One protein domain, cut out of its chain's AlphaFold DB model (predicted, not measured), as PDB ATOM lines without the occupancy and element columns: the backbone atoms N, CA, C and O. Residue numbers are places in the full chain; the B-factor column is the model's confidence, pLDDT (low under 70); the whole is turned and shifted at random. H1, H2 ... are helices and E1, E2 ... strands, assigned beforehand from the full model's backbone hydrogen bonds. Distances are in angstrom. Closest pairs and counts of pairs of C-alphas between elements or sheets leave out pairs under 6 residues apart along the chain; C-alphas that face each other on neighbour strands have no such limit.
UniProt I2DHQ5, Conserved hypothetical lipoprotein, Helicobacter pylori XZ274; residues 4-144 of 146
ATOM      1  N   LEU A   4     -43.910  26.573 -59.552       67.81
ATOM      2  CA  LEU A   4     -43.171  27.830 -59.541       67.81
ATOM      3  C   LEU A   4     -41.901  27.644 -58.712       67.81
ATOM      4  O   LEU A   4     -41.962  27.092 -57.614       67.81
ATOM      5  N   VAL A   5     -40.761  28.095 -59.234       70.50
ATOM      6  CA  VAL A   5     -39.488  28.094 -58.500       70.50
ATOM      7  C   VAL A   5     -39.410  29.369 -57.675       70.50
ATOM      8  O   VAL A   5     -39.518  30.467 -58.218       70.50
ATOM      9  N   GLY A   6     -39.219  29.226 -56.367       59.84
ATOM     10  CA  GLY A   6     -39.086  30.371 -55.479       59.84
ATOM     11  C   GLY A   6     -37.748  31.087 -55.668       59.84
ATOM     12  O   GLY A   6     -36.693  30.452 -55.630       59.84
ATOM     13  N   CYS A   7     -37.762  32.416 -55.804       63.06
ATOM     14  CA  CYS A   7     -36.532  33.211 -55.751       63.06
ATOM     15  C   CYS A   7     -36.210  33.542 -54.287       63.06
ATOM     16  O   CYS A   7     -36.905  34.336 -53.647       63.06
ATOM     17  N   GLY A   8     -35.191  32.882 -53.736       58.38
ATOM     18  CA  GLY A   8     -34.776  33.061 -52.347       58.38
ATOM     19  C   GLY A   8     -34.162  34.442 -52.121       58.38
ATOM     20  O   GLY A   8     -33.121  34.759 -52.688       58.38
ATOM     21  N   SER A   9     -34.782  35.255 -51.269       57.09
ATOM     22  CA  SER A   9     -34.236  36.538 -50.819       57.09
ATOM     23  C   SER A   9     -33.913  36.448 -49.327       57.09
ATOM     24  O   SER A   9     -34.817  36.361 -48.500       57.09
ATOM     25  N   GLY A  10     -32.624  36.441 -48.972       52.09
ATOM     26  CA  GLY A  10     -32.185  36.395 -47.575       52.09
ATOM     27  C   GLY A  10     -30.662  36.357 -47.422       52.09
ATOM     28  O   GLY A  10     -30.013  35.437 -47.904       52.09
ATOM     29  N   GLY A  11     -30.090  37.360 -46.746       49.22
ATOM     30  CA  GLY A  11     -28.743  37.280 -46.162       49.22
ATOM     31  C   GLY A  11     -27.540  37.255 -47.113       49.22
ATOM     32  O   GLY A  11     -26.563  36.601 -46.785       49.22
ATOM     33  N   GLY A  12     -27.565  37.928 -48.270       53.66
ATOM     34  CA  GLY A  12     -26.370  38.154 -49.115       53.66
ATOM     35  C   GLY A  12     -25.671  36.909 -49.702       53.66
ATOM     36  O   GLY A  12     -24.716  37.068 -50.457       53.66
ATOM     37  N   ALA A  13     -26.145  35.701 -49.386       65.56
ATOM     38  CA  ALA A  13     -25.591  34.409 -49.778       65.56
ATOM     39  C   ALA A  13     -26.674  33.523 -50.413       65.56
ATOM     40  O   ALA A  13     -27.867  33.681 -50.146       65.56
ATOM     41  N   GLU A  14     -26.255  32.591 -51.269       81.69
ATOM     42  CA  GLU A  14     -27.152  31.657 -51.949       81.69
ATOM     43  C   GLU A  14     -27.864  30.734 -50.944       81.69
ATOM     44  O   GLU A  14     -27.253  30.233 -49.999       81.69
ATOM     45  N   SER A  15     -29.164  30.505 -51.149       88.06
ATOM     46  CA  SER A  15     -29.946  29.606 -50.296       88.06
ATOM     47  C   SER A  15     -29.447  28.154 -50.401       88.06
ATOM     48  O   SER A  15     -29.325  27.640 -51.518       88.06
ATOM     49  N   PRO A  16     -29.235  27.447 -49.271       91.75
ATOM     50  CA  PRO A  16     -28.845  26.037 -49.255       91.75
ATOM     51  C   PRO A  16     -30.015  25.096 -49.576       91.75
ATOM     52  O   PRO A  16     -29.828  23.882 -49.620       91.75
ATOM     53  N   VAL A  17     -31.213  25.642 -49.786       93.12
ATOM     54  CA  VAL A  17     -32.423  24.916 -50.178       93.12
ATOM     55  C   VAL A  17     -33.107  25.620 -51.341       93.12
ATOM     56  O   VAL A  17     -32.973  26.832 -51.526       93.12
ATOM     57  N   GLU A  18     -33.872  24.864 -52.106       92.75
ATOM     58  CA  GLU A  18     -34.836  25.375 -53.069       92.75
ATOM     59  C   GLU A  18     -36.232  24.911 -52.685       92.75
ATOM     60  O   GLU A  18     -36.407  23.878 -52.034       92.75
ATOM     61  N   MET A  19     -37.228  25.683 -53.099       92.00
ATOM     62  CA  MET A  19     -38.618  25.317 -52.916       92.00
ATOM     63  C   MET A  19     -39.370  25.521 -54.218       92.00
ATOM     64  O   MET A  19     -39.200  26.538 -54.899       92.00
ATOM     65  N   ILE A  20     -40.225  24.552 -54.525       91.38
ATOM     66  CA  ILE A  20     -41.235  24.659 -55.566       91.38
ATOM     67  C   ILE A  20     -42.618  24.487 -54.953       91.38
ATOM     68  O   ILE A  20     -42.800  23.701 -54.023       91.38
ATOM     69  N   ALA A  21     -43.596  25.212 -55.480       92.12
ATOM     70  CA  ALA A  21     -44.986  25.111 -55.059       92.12
ATOM     71  C   ALA A  21     -45.921  25.213 -56.264       92.12
ATOM     72  O   ALA A  21     -45.554  25.779 -57.298       92.12
ATOM     73  N   ASN A  22     -47.126  24.665 -56.136       87.44
ATOM     74  CA  ASN A  22     -48.171  24.787 -57.144       87.44
ATOM     75  C   ASN A  22     -49.440  25.450 -56.583       87.44
ATOM     76  O   ASN A  22     -49.583  25.685 -55.383       87.44
ATOM     77  N   SER A  23     -50.381  25.756 -57.478       83.81
ATOM     78  CA  SER A  23     -51.632  26.442 -57.134       83.81
ATOM     79  C   SER A  23     -52.629  25.602 -56.330       83.81
ATOM     80  O   SER A  23     -53.635  26.141 -55.879       83.81
ATOM     81  N   GLU A  24     -52.394  24.295 -56.193       87.31
ATOM     82  CA  GLU A  24     -53.231  23.383 -55.400       87.31
ATOM     83  C   GLU A  24     -52.752  23.287 -53.942       87.31
ATOM     84  O   GLU A  24     -53.411  22.661 -53.114       87.31
ATOM     85  N   GLY A  25     -51.644  23.960 -53.614       89.62
ATOM     86  CA  GLY A  25     -51.092  24.013 -52.266       89.62
ATOM     87  C   GLY A  25     -50.095  22.902 -51.964       89.62
ATOM     88  O   GLY A  25     -49.668  22.786 -50.819       89.62
ATOM     89  N   GLU A  26     -49.691  22.101 -52.950       92.75
ATOM     90  CA  GLU A  26     -48.571  21.174 -52.781       92.75
ATOM     91  C   GLU A  26     -47.247  21.908 -52.965       92.75
ATOM     92  O   GLU A  26     -47.114  22.833 -53.778       92.75
ATOM     93  N   PHE A  27     -46.246  21.467 -52.215       93.44
ATOM     94  CA  PHE A  27     -44.907  22.011 -52.284       93.44
ATOM     95  C   PHE A  27     -43.848  20.936 -52.064       93.44
ATOM     96  O   PHE A  27     -44.075  19.897 -51.443       93.44
ATOM     97  N   GLN A  28     -42.651  21.229 -52.551       93.75
ATOM     98  CA  GLN A  28     -41.465  20.415 -52.360       93.75
ATOM     99  C   GLN A  28     -40.300  21.317 -51.982       93.75
ATOM    100  O   GLN A  28     -40.126  22.395 -52.551       93.75
ATOM    101  N   ILE A  29     -39.512  20.860 -51.017       93.88
ATOM    102  CA  ILE A  29     -38.300  21.523 -50.549       93.88
ATOM    103  C   ILE A  29     -37.149  20.568 -50.819       93.88
ATOM    104  O   ILE A  29     -37.139  19.463 -50.277       93.88
ATOM    105  N   SER A  30     -36.192  20.996 -51.633       93.62
ATOM    106  CA  SER A  30     -35.019  20.200 -51.995       93.62
ATOM    107  C   SER A  30     -33.760  20.843 -51.429       93.62
ATOM    108  O   SER A  30     -33.608  22.068 -51.430       93.62
ATOM    109  N   SER A  31     -32.840  20.021 -50.936       93.81
ATOM    110  CA  SER A  31     -31.564  20.517 -50.434       93.81
ATOM    111  C   SER A  31     -30.575  20.738 -51.575       93.81
ATOM    112  O   SER A  31     -30.270  19.821 -52.339       93.81
ATOM    113  N   LYS A  32     -30.013  21.947 -51.647       93.62
ATOM    114  CA  LYS A  32     -28.930  22.327 -52.567       93.62
ATOM    115  C   LYS A  32     -27.541  22.205 -51.939       93.62
ATOM    116  O   LYS A  32     -26.540  22.478 -52.596       93.62
ATOM    117  N   ALA A  33     -27.467  21.813 -50.672       91.94
ATOM    118  CA  ALA A  33     -26.224  21.585 -49.950       91.94
ATOM    119  C   ALA A  33     -26.323  20.315 -49.100       91.94
ATOM    120  O   ALA A  33     -27.411  19.852 -48.764       91.94
ATOM    121  N   ASP A  34     -25.181  19.755 -48.713       93.56
ATOM    122  CA  ASP A  34     -25.177  18.643 -47.771       93.56
ATOM    123  C   ASP A  34     -25.478  19.099 -46.342       93.56
ATOM    124  O   ASP A  34     -25.066  20.180 -45.900       93.56
ATOM    125  N   SER A  35     -26.155  18.213 -45.605       92.75
ATOM    126  CA  SER A  35     -26.461  18.356 -44.181       92.75
ATOM    127  C   SER A  35     -27.147  19.686 -43.877       92.75
ATOM    128  O   SER A  35     -26.581  20.545 -43.201       92.75
ATOM    129  N   VAL A  36     -28.328  19.893 -44.457       94.12
ATOM    130  CA  VAL A  36     -29.205  21.025 -44.133       94.12
ATOM    131  C   VAL A  36     -30.365  20.499 -43.309       94.12
ATOM    132  O   VAL A  36     -31.113  19.640 -43.770       94.12
ATOM    133  N   THR A  37     -30.526  21.003 -42.093       95.00
ATOM    134  CA  THR A  37     -31.623  20.607 -41.216       95.00
ATOM    135  C   THR A  37     -32.763  21.600 -41.340       95.00
ATOM    136  O   THR A  37     -32.659  22.728 -40.865       95.00
ATOM    137  N   ILE A  38     -33.878  21.178 -41.932       95.12
ATOM    138  CA  ILE A  38     -35.121  21.952 -41.956       95.12
ATOM    139  C   ILE A  38     -35.762  21.878 -40.574       95.12
ATOM    140  O   ILE A  38     -36.002  20.790 -40.054       95.12
ATOM    141  N   GLN A  39     -36.031  23.035 -39.981       95.19
ATOM    142  CA  GLN A  39     -36.593  23.179 -38.634       95.19
ATOM    143  C   GLN A  39     -37.989  23.807 -38.655       95.19
ATOM    144  O   GLN A  39     -38.746  23.713 -37.684       95.19
ATOM    145  N   GLY A  40     -38.364  24.434 -39.767       94.94
ATOM    146  CA  GLY A  40     -39.696  24.980 -39.924       94.94
ATOM    147  C   GLY A  40     -39.996  25.462 -41.331       94.94
ATOM    148  O   GLY A  40     -39.114  25.907 -42.061       94.94
ATOM    149  N   VAL A  41     -41.279  25.402 -41.674       95.56
ATOM    150  CA  VAL A  41     -41.842  25.964 -42.898       95.56
ATOM    151  C   VAL A  41     -43.023  26.843 -42.508       95.56
ATOM    152  O   VAL A  41     -43.891  26.418 -41.746       95.56
ATOM    153  N   LYS A  42     -43.051  28.074 -43.013       95.56
ATOM    154  CA  LYS A  42     -44.137  29.032 -42.801       95.56
ATOM    155  C   LYS A  42     -44.616  29.535 -44.155       95.56
ATOM    156  O   LYS A  42     -43.899  30.253 -44.844       95.56
ATOM    157  N   LEU A  43     -45.837  29.165 -44.523       95.06
ATOM    158  CA  LEU A  43     -46.449  29.543 -45.796       95.06
ATOM    159  C   LEU A  43     -47.305  30.798 -45.626       95.06
ATOM    160  O   LEU A  43     -48.050  30.916 -44.650       95.06
ATOM    161  N   ASN A  44     -47.208  31.733 -46.573       94.25
ATOM    162  CA  ASN A  44     -47.971  32.983 -46.622       94.25
ATOM    163  C   ASN A  44     -47.998  33.714 -45.264       94.25
ATOM    164  O   ASN A  44     -49.065  34.017 -44.730       94.25
ATOM    165  N   ARG A  45     -46.819  33.939 -44.663       92.56
ATOM    166  CA  ARG A  45     -46.648  34.563 -43.329       92.56
ATOM    167  C   ARG A  45     -47.365  33.848 -42.180       92.56
ATOM    168  O   ARG A  45     -47.649  34.456 -41.155       92.56
ATOM    169  N   GLY A  46     -47.622  32.551 -42.331       92.44
ATOM    170  CA  GLY A  46     -48.320  31.730 -41.343       92.44
ATOM    171  C   GLY A  46     -49.834  31.679 -41.542       92.44
ATOM    172  O   GLY A  46     -50.518  31.054 -40.741       92.44
ATOM    173  N   ASN A  47     -50.363  32.288 -42.607       92.94
ATOM    174  CA  ASN A  47     -51.788  32.198 -42.930       92.94
ATOM    175  C   ASN A  47     -52.168  30.849 -43.544       92.94
ATOM    176  O   ASN A  47     -53.352  30.526 -43.616       92.94
ATOM    177  N   CYS A  48     -51.182  30.081 -44.005       94.38
ATOM    178  CA  CYS A  48     -51.408  28.779 -44.602       94.38
ATOM    179  C   CYS A  48     -50.840  27.666 -43.738       94.38
ATOM    180  O   CYS A  48     -49.703  27.722 -43.265       94.38
ATOM    181  N   VAL A  49     -51.675  26.652 -43.551       93.88
ATOM    182  CA  VAL A  49     -51.355  25.453 -42.790       93.88
ATOM    183  C   VAL A  49     -50.282  24.656 -43.520       93.88
ATOM    184  O   VAL A  49     -50.323  24.543 -44.739       93.88
ATOM    185  N   VAL A  50     -49.338  24.083 -42.788       94.94
ATOM    186  CA  VAL A  50     -48.335  23.184 -43.355       94.94
ATOM    187  C   VAL A  50     -48.620  21.788 -42.848       94.94
ATOM    188  O   VAL A  50     -48.601  21.582 -41.641       94.94
ATOM    189  N   ASN A  51     -48.840  20.853 -43.762       93.62
ATOM    190  CA  ASN A  51     -48.908  19.430 -43.482       93.62
ATOM    191  C   ASN A  51     -47.851  18.714 -44.326       93.62
ATOM    192  O   ASN A  51     -47.627  19.061 -45.484       93.62
ATOM    193  N   PHE A  52     -47.203  17.702 -43.763       90.94
ATOM    194  CA  PHE A  52     -46.308  16.809 -44.506       90.94
ATOM    195  C   PHE A  52     -46.906  15.417 -44.677       90.94
ATOM    196  O   PHE A  52     -46.467  14.657 -45.536       90.94
ATOM    197  N   VAL A  53     -47.915  15.072 -43.870       82.94
ATOM    198  CA  VAL A  53     -48.476  13.725 -43.848       82.94
ATOM    199  C   VAL A  53     -49.996  13.782 -43.958       82.94
ATOM    200  O   VAL A  53     -50.662  14.374 -43.106       82.94
ATOM    201  N   PRO A  54     -50.598  13.110 -44.951       75.81
ATOM    202  CA  PRO A  54     -52.036  12.905 -44.963       75.81
ATOM    203  C   PRO A  54     -52.445  12.037 -43.764       75.81
ATOM    204  O   PRO A  54     -52.148  10.845 -43.690       75.81
ATOM    205  N   VAL A  55     -53.167  12.622 -42.806       69.38
ATOM    206  CA  VAL A  55     -53.528  11.972 -41.528       69.38
ATOM    207  C   VAL A  55     -54.233  10.625 -41.726       69.38
ATOM    208  O   VAL A  55     -53.985   9.669 -40.991       69.38
ATOM    209  N   ARG A  56     -55.083  10.513 -42.758       64.31
ATOM    210  CA  ARG A  56     -55.784   9.262 -43.100       64.31
ATOM    211  C   ARG A  56     -54.825   8.121 -43.443       64.31
ATOM    212  O   ARG A  56     -55.142   6.968 -43.159       64.31
ATOM    213  N   GLU A  57     -53.690   8.433 -44.052       63.88
ATOM    214  CA  GLU A  57     -52.680   7.460 -44.471       63.88
ATOM    215  C   GLU A  57     -51.774   7.079 -43.294       63.88
ATOM    216  O   GLU A  57     -51.524   5.893 -43.073       63.88
ATOM    217  N   ALA A  58     -51.387   8.055 -42.462       65.19
ATOM    218  CA  ALA A  58     -50.608   7.818 -41.242       65.19
ATOM    219  C   ALA A  58     -51.319   6.874 -40.263       65.19
ATOM    220  O   ALA A  58     -50.713   5.938 -39.733       65.19
ATOM    221  N   VAL A  59     -52.621   7.094 -40.043       64.06
ATOM    222  CA  VAL A  59     -53.438   6.273 -39.138       64.06
ATOM    223  C   VAL A  59     -53.588   4.843 -39.665       64.06
ATOM    224  O   VAL A  59     -53.521   3.906 -38.872       64.06
ATOM    225  N   GLN A  60     -53.750   4.659 -40.980       59.62
ATOM    226  CA  GLN A  60     -53.889   3.332 -41.594       59.62
ATOM    227  C   GLN A  60     -52.591   2.526 -41.567       59.62
ATOM    228  O   GLN A  60     -52.624   1.330 -41.293       59.62
ATOM    229  N   MET A  61     -51.452   3.167 -41.825       57.97
ATOM    230  CA  MET A  61     -50.167   2.467 -41.854       57.97
ATOM    231  C   MET A  61     -49.496   2.361 -40.474       57.97
ATOM    232  O   MET A  61     -48.443   1.737 -40.355       57.97
ATOM    233  N   GLY A  62     -50.062   2.971 -39.423       59.91
ATOM    234  CA  GLY A  62     -49.400   3.066 -38.114       59.91
ATOM    235  C   GLY A  62     -48.077   3.840 -38.184       59.91
ATOM    236  O   GLY A  62     -47.182   3.631 -37.363       59.91
ATOM    237  N   VAL A  63     -47.937   4.701 -39.193       52.66
ATOM    238  CA  VAL A  63     -46.691   5.383 -39.538       52.66
ATOM    239  C   VAL A  63     -46.536   6.590 -38.625       52.66
ATOM    240  O   VAL A  63     -46.980   7.693 -38.911       52.66
ATOM    241  N   LEU A  64     -45.870   6.348 -37.503       52.34
ATOM    242  CA  LEU A  64     -44.965   7.313 -36.880       52.34
ATOM    243  C   LEU A  64     -43.522   6.933 -37.269       52.34
ATOM    244  O   LEU A  64     -42.642   6.836 -36.415       52.34
ATOM    245  N   SER A  65     -43.295   6.586 -38.545       49.09
ATOM    246  CA  SER A  65     -41.957   6.232 -39.036       49.09
ATOM    247  C   SER A  65     -41.071   7.474 -39.047       49.09
ATOM    248  O   SER A  65     -41.507   8.544 -39.455       49.09
ATOM    249  N   GLN A  66     -39.814   7.307 -38.639       52.31
ATOM    250  CA  GLN A  66     -38.827   8.374 -38.419       52.31
ATOM    251  C   GLN A  66     -38.424   9.152 -39.689       52.31
ATOM    252  O   GLN A  66     -37.670  10.112 -39.590       52.31
ATOM    253  N   ILE A  67     -38.878   8.724 -40.872       57.97
ATOM    254  CA  ILE A  67     -38.396   9.218 -42.173       57.97
ATOM    255  C   ILE A  67     -39.285  10.341 -42.728       57.97
ATOM    256  O   ILE A  67     -38.804  11.208 -43.450       57.97
ATOM    257  N   THR A  68     -40.580  10.345 -42.404       71.62
ATOM    258  CA  THR A  68     -41.508  11.371 -42.895       71.62
ATOM    259  C   THR A  68     -41.555  12.543 -41.917       71.62
ATOM    260  O   THR A  68     -41.859  12.306 -40.745       71.62
ATOM    261  N   PRO A  69     -41.285  13.788 -42.355       81.25
ATOM    262  CA  PRO A  69     -41.448  14.956 -41.499       81.25
ATOM    263  C   PRO A  69     -42.870  15.034 -40.946       81.25
ATOM    264  O   PRO A  69     -43.825  14.700 -41.640       81.25
ATOM    265  N   ILE A  70     -43.005  15.513 -39.712       88.00
ATOM    266  CA  ILE A  70     -44.299  15.783 -39.083       88.00
ATOM    267  C   ILE A  70     -44.283  17.234 -38.612       88.00
ATOM    268  O   ILE A  70     -43.429  17.644 -37.818       88.00
ATOM    269  N   SER A  71     -45.213  18.032 -39.130       91.69
ATOM    270  CA  SER A  71     -45.416  19.406 -38.678       91.69
ATOM    271  C   SER A  71     -46.176  19.444 -37.355       91.69
ATOM    272  O   SER A  71     -46.868  18.502 -36.957       91.69
ATOM    273  N   MET A  72     -46.124  20.592 -36.685       91.50
ATOM    274  CA  MET A  72     -46.975  20.823 -35.522       91.50
ATOM    275  C   MET A  72     -48.473  20.721 -35.857       91.50
ATOM    276  O   MET A  72     -49.259  20.353 -34.983       91.50
ATOM    277  N   GLN A  73     -48.881  21.007 -37.101       92.00
ATOM    278  CA  GLN A  73     -50.269  20.811 -37.506       92.00
ATOM    279  C   GLN A  73     -50.609  19.332 -37.687       92.00
ATOM    280  O   GLN A  73     -51.628  18.901 -37.160       92.00
ATOM    281  N   ASP A  74     -49.753  18.546 -38.340       90.94
ATOM    282  CA  ASP A  74     -49.973  17.102 -38.500       90.94
ATOM    283  C   ASP A  74     -50.220  16.440 -37.133       90.94
ATOM    284  O   ASP A  74     -51.157  15.660 -36.965       90.94
ATOM    285  N   PHE A  75     -49.453  16.835 -36.110       91.38
ATOM    286  CA  PHE A  75     -49.698  16.408 -34.734       91.38
ATOM    287  C   PHE A  75     -51.069  16.838 -34.198       91.38
ATOM    288  O   PHE A  75     -51.773  16.019 -33.605       91.38
ATOM    289  N   LYS A  76     -51.476  18.098 -34.394       92.12
ATOM    290  CA  LYS A  76     -52.797  18.588 -33.958       92.12
ATOM    291  C   LYS A  76     -53.934  17.823 -34.634       92.12
ATOM    292  O   LYS A  76     -54.879  17.419 -33.953       92.12
ATOM    293  N   ASP A  77     -53.817  17.566 -35.931       90.81
ATOM    294  CA  ASP A  77     -54.826  16.847 -36.700       90.81
ATOM    295  C   ASP A  77     -54.917  15.381 -36.242       90.81
ATOM    296  O   ASP A  77     -56.010  14.875 -35.970       90.81
ATOM    297  N   MET A  78     -53.776  14.711 -36.037       88.75
ATOM    298  CA  MET A  78     -53.724  13.360 -35.462       88.75
ATOM    299  C   MET A  78     -54.322  13.303 -34.051       88.75
ATOM    300  O   MET A  78     -55.072  12.377 -33.729       88.75
ATOM    301  N   ALA A  79     -54.020  14.288 -33.201       90.62
ATOM    302  CA  ALA A  79     -54.577  14.369 -31.857       90.62
ATOM    303  C   ALA A  79     -56.104  14.521 -31.891       90.62
ATOM    304  O   ALA A  79     -56.781  13.891 -31.080       90.62
ATOM    305  N   SER A  80     -56.652  15.302 -32.829       91.38
ATOM    306  CA  SER A  80     -58.104  15.428 -33.016       91.38
ATOM    307  C   SER A  80     -58.747  14.076 -33.333       91.38
ATOM    308  O   SER A  80     -59.695  13.671 -32.663       91.38
ATOM    309  N   VAL A  81     -58.171  13.321 -34.272       89.31
ATOM    310  CA  VAL A  81     -58.661  11.980 -34.635       89.31
ATOM    311  C   VAL A  81     -58.602  11.022 -33.439       89.31
ATOM    312  O   VAL A  81     -59.568  10.327 -33.134       89.31
ATOM    313  N   TYR A  82     -57.493  10.991 -32.697       87.12
ATOM    314  CA  TYR A  82     -57.388  10.128 -31.516       87.12
ATOM    315  C   TYR A  82     -58.311  10.545 -30.365       87.12
ATOM    316  O   TYR A  82     -58.750   9.672 -29.609       87.12
ATOM    317  N   LYS A  83     -58.644  11.838 -30.237       90.25
ATOM    318  CA  LYS A  83     -59.672  12.322 -29.302       90.25
ATOM    319  C   LYS A  83     -61.044  11.743 -29.656       90.25
ATOM    320  O   LYS A  83     -61.718  11.248 -28.756       90.25
ATOM    321  N   GLU A  84     -61.417  11.714 -30.936       91.44
ATOM    322  CA  GLU A  84     -62.676  11.104 -31.400       91.44
ATOM    323  C   GLU A  84     -62.752   9.601 -31.082       91.44
ATOM    324  O   GLU A  84     -63.791   9.108 -30.647       91.44
ATOM    325  N   PHE A  85     -61.633   8.878 -31.200       88.75
ATOM    326  CA  PHE A  85     -61.538   7.459 -30.826       88.75
ATOM    327  C   PHE A  85     -61.272   7.213 -29.328       88.75
ATOM    328  O   PHE A  85     -61.004   6.077 -28.932       88.75
ATOM    329  N   ASN A  86     -61.328   8.251 -28.485       91.06
ATOM    330  CA  ASN A  86     -61.107   8.182 -27.036       91.06
ATOM    331  C   ASN A  86     -59.738   7.578 -26.625       91.06
ATOM    332  O   ASN A  86     -59.592   6.990 -25.552       91.06
ATOM    333  N   GLN A  87     -58.703   7.733 -27.459       89.88
ATOM    334  CA  GLN A  87     -57.347   7.213 -27.229       89.88
ATOM    335  C   GLN A  87     -56.492   8.197 -26.409       89.88
ATOM    336  O   GLN A  87     -55.499   8.743 -26.892       89.88
ATOM    337  N   LYS A  88     -56.873   8.426 -25.146       92.12
ATOM    338  CA  LYS A  88     -56.289   9.471 -24.274       92.12
ATOM    339  C   LYS A  88     -54.762   9.420 -24.136       92.12
ATOM    340  O   LYS A  88     -54.124  10.466 -24.140       92.12
ATOM    341  N   GLU A  89     -54.175   8.229 -24.039       91.50
ATOM    342  CA  GLU A  89     -52.719   8.064 -23.902       91.50
ATOM    343  C   GLU A  89     -51.960   8.613 -25.120       91.50
ATOM    344  O   GLU A  89     -50.987   9.352 -24.984       91.50
ATOM    345  N   ARG A  90     -52.445   8.322 -26.333       89.12
ATOM    346  CA  ARG A  90     -51.827   8.811 -27.573       89.12
ATOM    347  C   ARG A  90     -51.953  10.319 -27.717       89.12
ATOM    348  O   ARG A  90     -51.008  10.963 -28.157       89.12
ATOM    349  N   VAL A  91     -53.094  10.870 -27.311       91.62
ATOM    350  CA  VAL A  91     -53.315  12.319 -27.273       91.62
ATOM    351  C   VAL A  91     -52.291  12.996 -26.362       91.62
ATOM    352  O   VAL A  91     -51.620  13.921 -26.808       91.62
ATOM    353  N   ALA A  92     -52.100  12.491 -25.139       94.06
ATOM    354  CA  ALA A  92     -51.119  13.039 -24.203       94.06
ATOM    355  C   ALA A  92     -49.680  12.957 -24.748       94.06
ATOM    356  O   ALA A  92     -48.908  13.907 -24.621       94.06
ATOM    357  N   ASN A  93     -49.327  11.854 -25.416       91.38
ATOM    358  CA  ASN A  93     -48.016  11.700 -26.050       91.38
ATOM    359  C   ASN A  93     -47.785  12.722 -27.173       91.38
ATOM    360  O   ASN A  93     -46.684  13.261 -27.296       91.38
ATOM    361  N   ILE A  94     -48.812  13.010 -27.977       91.50
ATOM    362  CA  ILE A  94     -48.740  14.028 -29.030       91.50
ATOM    363  C   ILE A  94     -48.644  15.435 -28.431       91.50
ATOM    364  O   ILE A  94     -47.799  16.214 -28.860       91.50
ATOM    365  N   GLU A  95     -49.459  15.759 -27.426       93.44
ATOM    366  CA  GLU A  95     -49.418  17.063 -26.750       93.44
ATOM    367  C   GLU A  95     -48.037  17.315 -26.112       93.44
ATOM    368  O   GLU A  95     -47.476  18.402 -26.251       93.44
ATOM    369  N   ASN A  96     -47.423  16.283 -25.523       94.31
ATOM    370  CA  ASN A  96     -46.044  16.347 -25.030       94.31
ATOM    371  C   ASN A  96     -45.026  16.600 -26.158       94.31
ATOM    372  O   ASN A  96     -44.121  17.416 -25.994       94.31
ATOM    373  N   LYS A  97     -45.171  15.939 -27.316       91.31
ATOM    374  CA  LYS A  97     -44.312  16.196 -28.486       91.31
ATOM    375  C   LYS A  97     -44.447  17.633 -28.993       91.31
ATOM    376  O   LYS A  97     -43.427  18.276 -29.219       91.31
ATOM    377  N   ILE A  98     -45.672  18.147 -29.128       93.25
ATOM    378  CA  ILE A  98     -45.928  19.538 -29.537       93.25
ATOM    379  C   ILE A  98     -45.220  20.506 -28.580       93.25
ATOM    380  O   ILE A  98     -44.467  21.364 -29.033       93.25
ATOM    381  N   SER A  99     -45.372  20.312 -27.267       95.50
ATOM    382  CA  SER A  99     -44.725  21.168 -26.265       95.50
ATOM    383  C   SER A  99     -43.193  21.166 -26.384       95.50
ATOM    384  O   SER A  99     -42.559  22.212 -26.247       95.50
ATOM    385  N   GLN A 100     -42.576  20.023 -26.707       93.62
ATOM    386  CA  GLN A 100     -41.130  19.955 -26.950       93.62
ATOM    387  C   GLN A 100     -40.693  20.741 -28.192       93.62
ATOM    388  O   GLN A 100     -39.601  21.310 -28.191       93.62
ATOM    389  N   LEU A 101     -41.507  20.763 -29.252       93.12
ATOM    390  CA  LEU A 101     -41.220  21.558 -30.450       93.12
ATOM    391  C   LEU A 101     -41.328  23.057 -30.147       93.12
ATOM    392  O   LEU A 101     -40.417  23.811 -30.486       93.12
ATOM    393  N   GLU A 102     -42.370  23.468 -29.421       93.31
ATOM    394  CA  GLU A 102     -42.561  24.854 -28.977       93.31
ATOM    395  C   GLU A 102     -41.392  25.339 -28.105       93.31
ATOM    396  O   GLU A 102     -40.849  26.416 -28.343       93.31
ATOM    397  N   GLN A 103     -40.937  24.521 -27.149       94.88
ATOM    398  CA  GLN A 103     -39.774  24.835 -26.306       94.88
ATOM    399  C   GLN A 103     -38.481  25.000 -27.110       94.88
ATOM    400  O   GLN A 103     -37.633  25.819 -26.762       94.88
ATOM    401  N   LYS A 104     -38.323  24.222 -28.185       92.56
ATOM    402  CA  LYS A 104     -37.183  24.317 -29.103       92.56
ATOM    403  C   LYS A 104     -37.343  25.437 -30.134       92.56
ATOM    404  O   LYS A 104     -36.425  25.645 -30.920       92.56
ATOM    405  N   SER A 105     -38.472  26.151 -30.137       91.62
ATOM    406  CA  SER A 105     -38.815  27.171 -31.132       91.62
ATOM    407  C   SER A 105     -38.769  26.650 -32.580       91.62
ATOM    408  O   SER A 105     -38.455  27.403 -33.502       91.62
ATOM    409  N   VAL A 106     -39.085  25.368 -32.787       93.25
ATOM    410  CA  VAL A 106     -39.170  24.738 -34.115       93.25
ATOM    411  C   VAL A 106     -40.632  24.509 -34.498       93.25
ATOM    412  O   VAL A 106     -41.493  24.347 -33.635       93.25
ATOM    413  N   MET A 107     -40.931  24.493 -35.798       91.88
ATOM    414  CA  MET A 107     -42.315  24.377 -36.298       91.88
ATOM    415  C   MET A 107     -42.679  22.951 -36.744       91.88
ATOM    416  O   MET A 107     -43.844  22.646 -37.012       91.88
ATOM    417  N   MET A 108     -41.685  22.073 -36.821       92.56
ATOM    418  CA  MET A 108     -41.812  20.670 -37.206       92.56
ATOM    419  C   MET A 108     -40.720  19.846 -36.528       92.56
ATOM    420  O   MET A 108     -39.748  20.403 -36.013       92.56
ATOM    421  N   GLU A 109     -40.854  18.521 -36.543       91.62
ATOM    422  CA  GLU A 109     -39.730  17.645 -36.203       91.62
ATOM    423  C   GLU A 109     -38.573  17.907 -37.187       91.62
ATOM    424  O   GLU A 109     -38.775  17.753 -38.396       91.62
ATOM    425  N   PRO A 110     -37.381  18.330 -36.711       92.12
ATOM    426  CA  PRO A 110     -36.297  18.710 -37.606       92.12
ATOM    427  C   PRO A 110     -35.857  17.562 -38.513       92.12
ATOM    428  O   PRO A 110     -35.636  16.449 -38.035       92.12
ATOM    429  N   GLN A 111     -35.678  17.841 -39.804       92.38
ATOM    430  CA  GLN A 111     -35.248  16.854 -40.796       92.38
ATOM    431  C   GLN A 111     -33.962  17.290 -41.474       92.38
ATOM    432  O   GLN A 111     -33.896  18.376 -42.043       92.38
ATOM    433  N   THR A 112     -32.938  16.440 -41.409       94.00
ATOM    434  CA  THR A 112     -31.643  16.709 -42.044       94.00
ATOM    435  C   THR A 112     -31.608  16.087 -43.425       94.00
ATOM    436  O   THR A 112     -31.748  14.876 -43.550       94.00
ATOM    437  N   LEU A 113     -31.388  16.924 -44.434       93.00
ATOM    438  CA  LEU A 113     -31.326  16.550 -45.838       93.00
ATOM    439  C   LEU A 113     -29.882  16.609 -46.346       93.00
ATOM    440  O   LEU A 113     -29.122  17.533 -46.032       93.00
ATOM    441  N   LYS A 114     -29.508  15.617 -47.146       94.94
ATOM    442  CA  LYS A 114     -28.301  15.605 -47.980       94.94
ATOM    443  C   LYS A 114     -28.570  16.293 -49.312       94.94
ATOM    444  O   LYS A 114     -29.721  16.524 -49.677       94.94
ATOM    445  N   PHE A 115     -27.514  16.600 -50.055       94.06
ATOM    446  CA  PHE A 115     -27.635  17.203 -51.376       94.06
ATOM    447  C   PHE A 115     -28.564  16.379 -52.285       94.06
ATOM    448  O   PHE A 115     -28.369  15.175 -52.463       94.06
ATOM    449  N   GLY A 116     -29.572  17.037 -52.860       91.75
ATOM    450  CA  GLY A 116     -30.569  16.417 -53.733       91.75
ATOM    451  C   GLY A 116     -31.689  15.652 -53.016       91.75
ATOM    452  O   GLY A 116     -32.645  15.245 -53.676       91.75
ATOM    453  N   GLU A 117     -31.624  15.467 -51.692       93.94
ATOM    454  CA  GLU A 117     -32.764  14.963 -50.923       93.94
ATOM    455  C   GLU A 117     -33.845  16.038 -50.809       93.94
ATOM    456  O   GLU A 117     -33.571  17.243 -50.821       93.94
ATOM    457  N   LYS A 118     -35.090  15.582 -50.696       91.75
ATOM    458  CA  LYS A 118     -36.263  16.444 -50.722       91.75
ATOM    459  C   LYS A 118     -37.318  15.986 -49.730       91.75
ATOM    460  O   LYS A 118     -37.428  14.797 -49.435       91.75
ATOM    461  N   ILE A 119     -38.118  16.937 -49.274       92.38
ATOM    462  CA  ILE A 119     -39.345  16.696 -48.519       92.38
ATOM    463  C   ILE A 119     -40.518  17.302 -49.274       92.38
ATOM    464  O   ILE A 119     -40.393  18.348 -49.911       92.38
ATOM    465  N   GLU A 120     -41.652  16.625 -49.206       92.25
ATOM    466  CA  GLU A 120     -42.884  17.022 -49.878       92.25
ATOM    467  C   GLU A 120     -43.953  17.260 -48.823       92.25
ATOM    468  O   GLU A 120     -44.008  16.560 -47.812       92.25
ATOM    469  N   GLY A 121     -44.775  18.274 -49.046       92.62
ATOM    470  CA  GLY A 121     -45.870  18.614 -48.162       92.62
ATOM    471  C   GLY A 121     -46.973  19.333 -48.915       92.62
ATOM    472  O   GLY A 121     -46.889  19.584 -50.118       92.62
ATOM    473  N   PHE A 122     -48.035  19.649 -48.192       93.56
ATOM    474  CA  PHE A 122     -49.212  20.284 -48.746       93.56
ATOM    475  C   PHE A 122     -49.843  21.262 -47.756       93.56
ATOM    476  O   PHE A 122     -49.628  21.214 -46.545       93.56
ATOM    477  N   SER A 123     -50.645  22.165 -48.303       92.56
ATOM    478  CA  SER A 123     -51.440  23.142 -47.579       92.56
ATOM    479  C   SER A 123     -52.868  23.100 -48.107       92.56
ATOM    480  O   SER A 123     -53.144  23.546 -49.221       92.56
ATOM    481  N   GLN A 124     -53.790  22.526 -47.331       86.50
ATOM    482  CA  GLN A 124     -55.161  22.302 -47.795       86.50
ATOM    483  C   GLN A 124     -55.871  23.622 -48.121       86.50
ATOM    484  O   GLN A 124     -56.104  24.451 -47.242       86.50
ATOM    485  N   GLY A 125     -56.245  23.799 -49.392       85.06
ATOM    486  CA  GLY A 125     -57.009  24.962 -49.850       85.06
ATOM    487  C   GLY A 125     -56.230  26.281 -49.837       85.06
ATOM    488  O   GLY A 125     -56.851  27.343 -49.896       85.06
ATOM    489  N   CYS A 126     -54.897  26.239 -49.762       90.25
ATOM    490  CA  CYS A 126     -54.060  27.432 -49.813       90.25
ATOM    491  C   CYS A 126     -53.315  27.550 -51.144       90.25
ATOM    492  O   CYS A 126     -52.570  26.660 -51.538       90.25
ATOM    493  N   ASN A 127     -53.430  28.714 -51.783       90.50
ATOM    494  CA  ASN A 127     -52.539  29.099 -52.871       90.50
ATOM    495  C   ASN A 127     -51.236  29.683 -52.296       90.50
ATOM    496  O   ASN A 127     -51.248  30.774 -51.715       90.50
ATOM    497  N   ILE A 128     -50.124  28.967 -52.449       91.44
ATOM    498  CA  ILE A 128     -48.818  29.361 -51.904       91.44
ATOM    499  C   ILE A 128     -48.212  30.461 -52.783       91.44
ATOM    500  O   ILE A 128     -47.990  30.254 -53.972       91.44
ATOM    501  N   ILE A 129     -47.949  31.627 -52.192       91.19
ATOM    502  CA  ILE A 129     -47.326  32.781 -52.868       91.19
ATOM    503  C   ILE A 129     -46.001  33.189 -52.218       91.19
ATOM    504  O   ILE A 129     -45.138  33.769 -52.871       91.19
ATOM    505  N   GLU A 130     -45.820  32.860 -50.940       92.25
ATOM    506  CA  GLU A 130     -44.619  33.149 -50.163       92.25
ATOM    507  C   GLU A 130     -44.356  31.975 -49.214       92.25
ATOM    508  O   GLU A 130     -45.289  31.419 -48.623       92.25
ATOM    509  N   ALA A 131     -43.093  31.607 -49.034       94.62
ATOM    510  CA  ALA A 131     -42.688  30.613 -48.053       94.62
ATOM    511  C   ALA A 131     -41.404  31.032 -47.345       94.62
ATOM    512  O   ALA A 131     -40.407  31.349 -47.981       94.62
ATOM    513  N   GLU A 132     -41.414  30.996 -46.020       94.88
ATOM    514  CA  GLU A 132     -40.219  31.127 -45.193       94.88
ATOM    515  C   GLU A 132     -39.802  29.733 -44.727       94.88
ATOM    516  O   GLU A 132     -40.572  29.032 -44.063       94.88
ATOM    517  N   ILE A 133     -38.580  29.333 -45.075       94.50
ATOM    518  CA  ILE A 133     -37.979  28.079 -44.622       94.50
ATOM    519  C   ILE A 133     -36.903  28.406 -43.603       94.50
ATOM    520  O   ILE A 133     -35.958  29.139 -43.895       94.50
ATOM    521  N   GLN A 134     -37.055  27.843 -42.411       94.69
ATOM    522  CA  GLN A 134     -36.105  27.953 -41.314       94.69
ATOM    523  C   GLN A 134     -35.243  26.696 -41.281       94.69
ATOM    524  O   GLN A 134     -35.764  25.576 -41.226       94.69
ATOM    525  N   THR A 135     -33.927  26.879 -41.310       93.94
ATOM    526  CA  THR A 135     -32.944  25.801 -41.229       93.94
ATOM    527  C   THR A 135     -31.906  26.086 -40.146       93.94
ATOM    528  O   THR A 135     -31.826  27.189 -39.605       93.94
ATOM    529  N   ASP A 136     -31.063  25.098 -39.856       94.06
ATOM    530  CA  ASP A 136     -29.890  25.248 -38.988       94.06
ATOM    531  C   ASP A 136     -28.852  26.264 -39.506       94.06
ATOM    532  O   ASP A 136     -28.009  26.727 -38.739       94.06
ATOM    533  N   LYS A 137     -28.918  26.633 -40.791       90.94
ATOM    534  CA  LYS A 137     -27.980  27.558 -41.451       90.94
ATOM    535  C   LYS A 137     -28.548  28.966 -41.644       90.94
ATOM    536  O   LYS A 137     -27.834  29.834 -42.142       90.94
ATOM    537  N   GLY A 138     -29.806  29.205 -41.276       91.06
ATOM    538  CA  GLY A 138     -30.486  30.489 -41.452       91.06
ATOM    539  C   GLY A 138     -31.938  30.333 -41.897       91.06
ATOM    540  O   GLY A 138     -32.483  29.233 -41.928       91.06
ATOM    541  N   ALA A 139     -32.571  31.449 -42.250       91.31
ATOM    542  CA  ALA A 139     -33.921  31.459 -42.800       91.31
ATOM    543  C   ALA A 139     -33.932  32.129 -44.176       91.31
ATOM    544  O   ALA A 139     -33.294  33.167 -44.369       91.31
ATOM    545  N   TRP A 140     -34.677  31.545 -45.112       92.81
ATOM    546  CA  TRP A 140     -34.837  32.071 -46.466       92.81
ATOM    547  C   TRP A 140     -36.307  32.222 -46.805       92.81
ATOM    548  O   TRP A 140     -37.103  31.305 -46.586       92.81
ATOM    549  N   THR A 141     -36.647  33.378 -47.366       92.06
ATOM    550  CA  THR A 141     -37.980  33.650 -47.892       92.06
ATOM    551  C   THR A 141     -37.969  33.478 -49.402       92.06
ATOM    552  O   THR A 141     -37.170  34.094 -50.109       92.06
ATOM    553  N   PHE A 142     -38.875  32.643 -49.884       90.69
ATOM    554  CA  PHE A 142     -39.125  32.359 -51.283       90.69
ATOM    555  C   PHE A 142     -40.429  33.031 -51.684       90.69
ATOM    556  O   PHE A 142     -41.456  32.819 -51.041       90.69
ATOM    557  N   ASN A 143     -40.383  33.827 -52.748       89.31
ATOM    558  CA  ASN A 143     -41.577  34.370 -53.384       89.31
ATOM    559  C   ASN A 143     -41.832  33.612 -54.682       89.31
ATOM    560  O   ASN A 143     -40.895  33.337 -55.436       89.31
ATOM    561  N   PHE A 144     -43.095  33.273 -54.913       84.56
ATOM    562  CA  PHE A 144     -43.555  32.570 -56.100       84.56
ATOM    563  C   PHE A 144     -44.350  33.563 -56.943       84.56
ATOM    564  O   PHE A 144     -45.543  33.774 -56.718       84.56
TER     565      PHE A 144
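What this domain is: This is residues 4 to 144 of the 146 residues of the protein "Conserved hypothetical lipoprotein" of Helicobacter pylori XZ274 (UniProt I2DHQ5). Two strand sheets lie face to face as a sandwich, a five-strand sheet that is strongly twisted and a smaller three-strand one, and a helical hairpin of H2 and H3 lies beyond one end of it, with the short H1 packed on H2. The hairpin and the sandwich together make the long axis. The printed part has 141 residues, with named elements in the order E1 E2 E3 E4 H1 H2 H3 E5 E6 E7 E8 and a mixed class of helices and strands. The sheets run E1 - E8 - E7 - E4 - E5 and E2 - E3 - E6, both all antiparallel. The whole is compact by its radius of gyration of the C-alphas, 15.3 A, yet elongated, spanning 50 by 29 by 24 A.

How they stand to each other: Begin at E1, residues 7 to 9, an edge strand beside E8, residues 138 to 143; N 9 and O 141 are 2.9 A apart. E2, residues 17 to 21, and E3, residues 26 to 31, form a hairpin, with N 18 and O 30 at 2.9 A. Next comes E4, residues 36 to 43, which bends by 64 degrees at residue 39. Its residues 36 to 38 pair with E5, residues 111 to 113, with N 38 and O 111 at 2.8 A; its residues 38 to 43 pair with E7, residues 130 to 135, with N 42 and O 132 at 2.9 A. H1, residues 55 to 61, touches residues 74 to 78 alone of H2, residues 72 to 84; the closest C-alphas, Val 55 and Met 78, are 6.2 A apart, and the lines are only just about perpendicular at 72 degrees. H2 and H3, residues 88 to 103, are a hairpin that touches at a shallow tilt of 17 degrees, opposite ways; the closest C-alphas, Ala 79 and Val 91, are 5.2 A apart. In H1, H2 and H3 every O i to N i+4 pair is within hydrogen-bond range, and these helices are not on either sheet. E6, residues 118 to 122, is beside E3, with N 27 and O 121 at 2.9 A. E7 and E8 close as a hairpin, with N 133 and O 140 at 2.9 A. The sheets' facing parts are 9.5 A centre to centre, their strands at 28 degrees.

Where its parts are: Find C-alpha 7 at (-36.532, 33.211, -55.751), where E1 begins. E4 runs 19.3 A, H2 18.9 A and H3 22.6 A; H3 begins at C-alpha 88, (-56.289, 9.471, -24.274). E8 ends at C-alpha 143, (-41.577, 34.370, -53.384).

The domain as a whole: The C-alphas farthest apart, Gly 12 and Asn 86, are 50.9 A apart. The printed part has no cut, and the link E4 to H1 is long. Low confidence, under 70, falls on residue 4, residues 6 to 13 and residues 55 to 67.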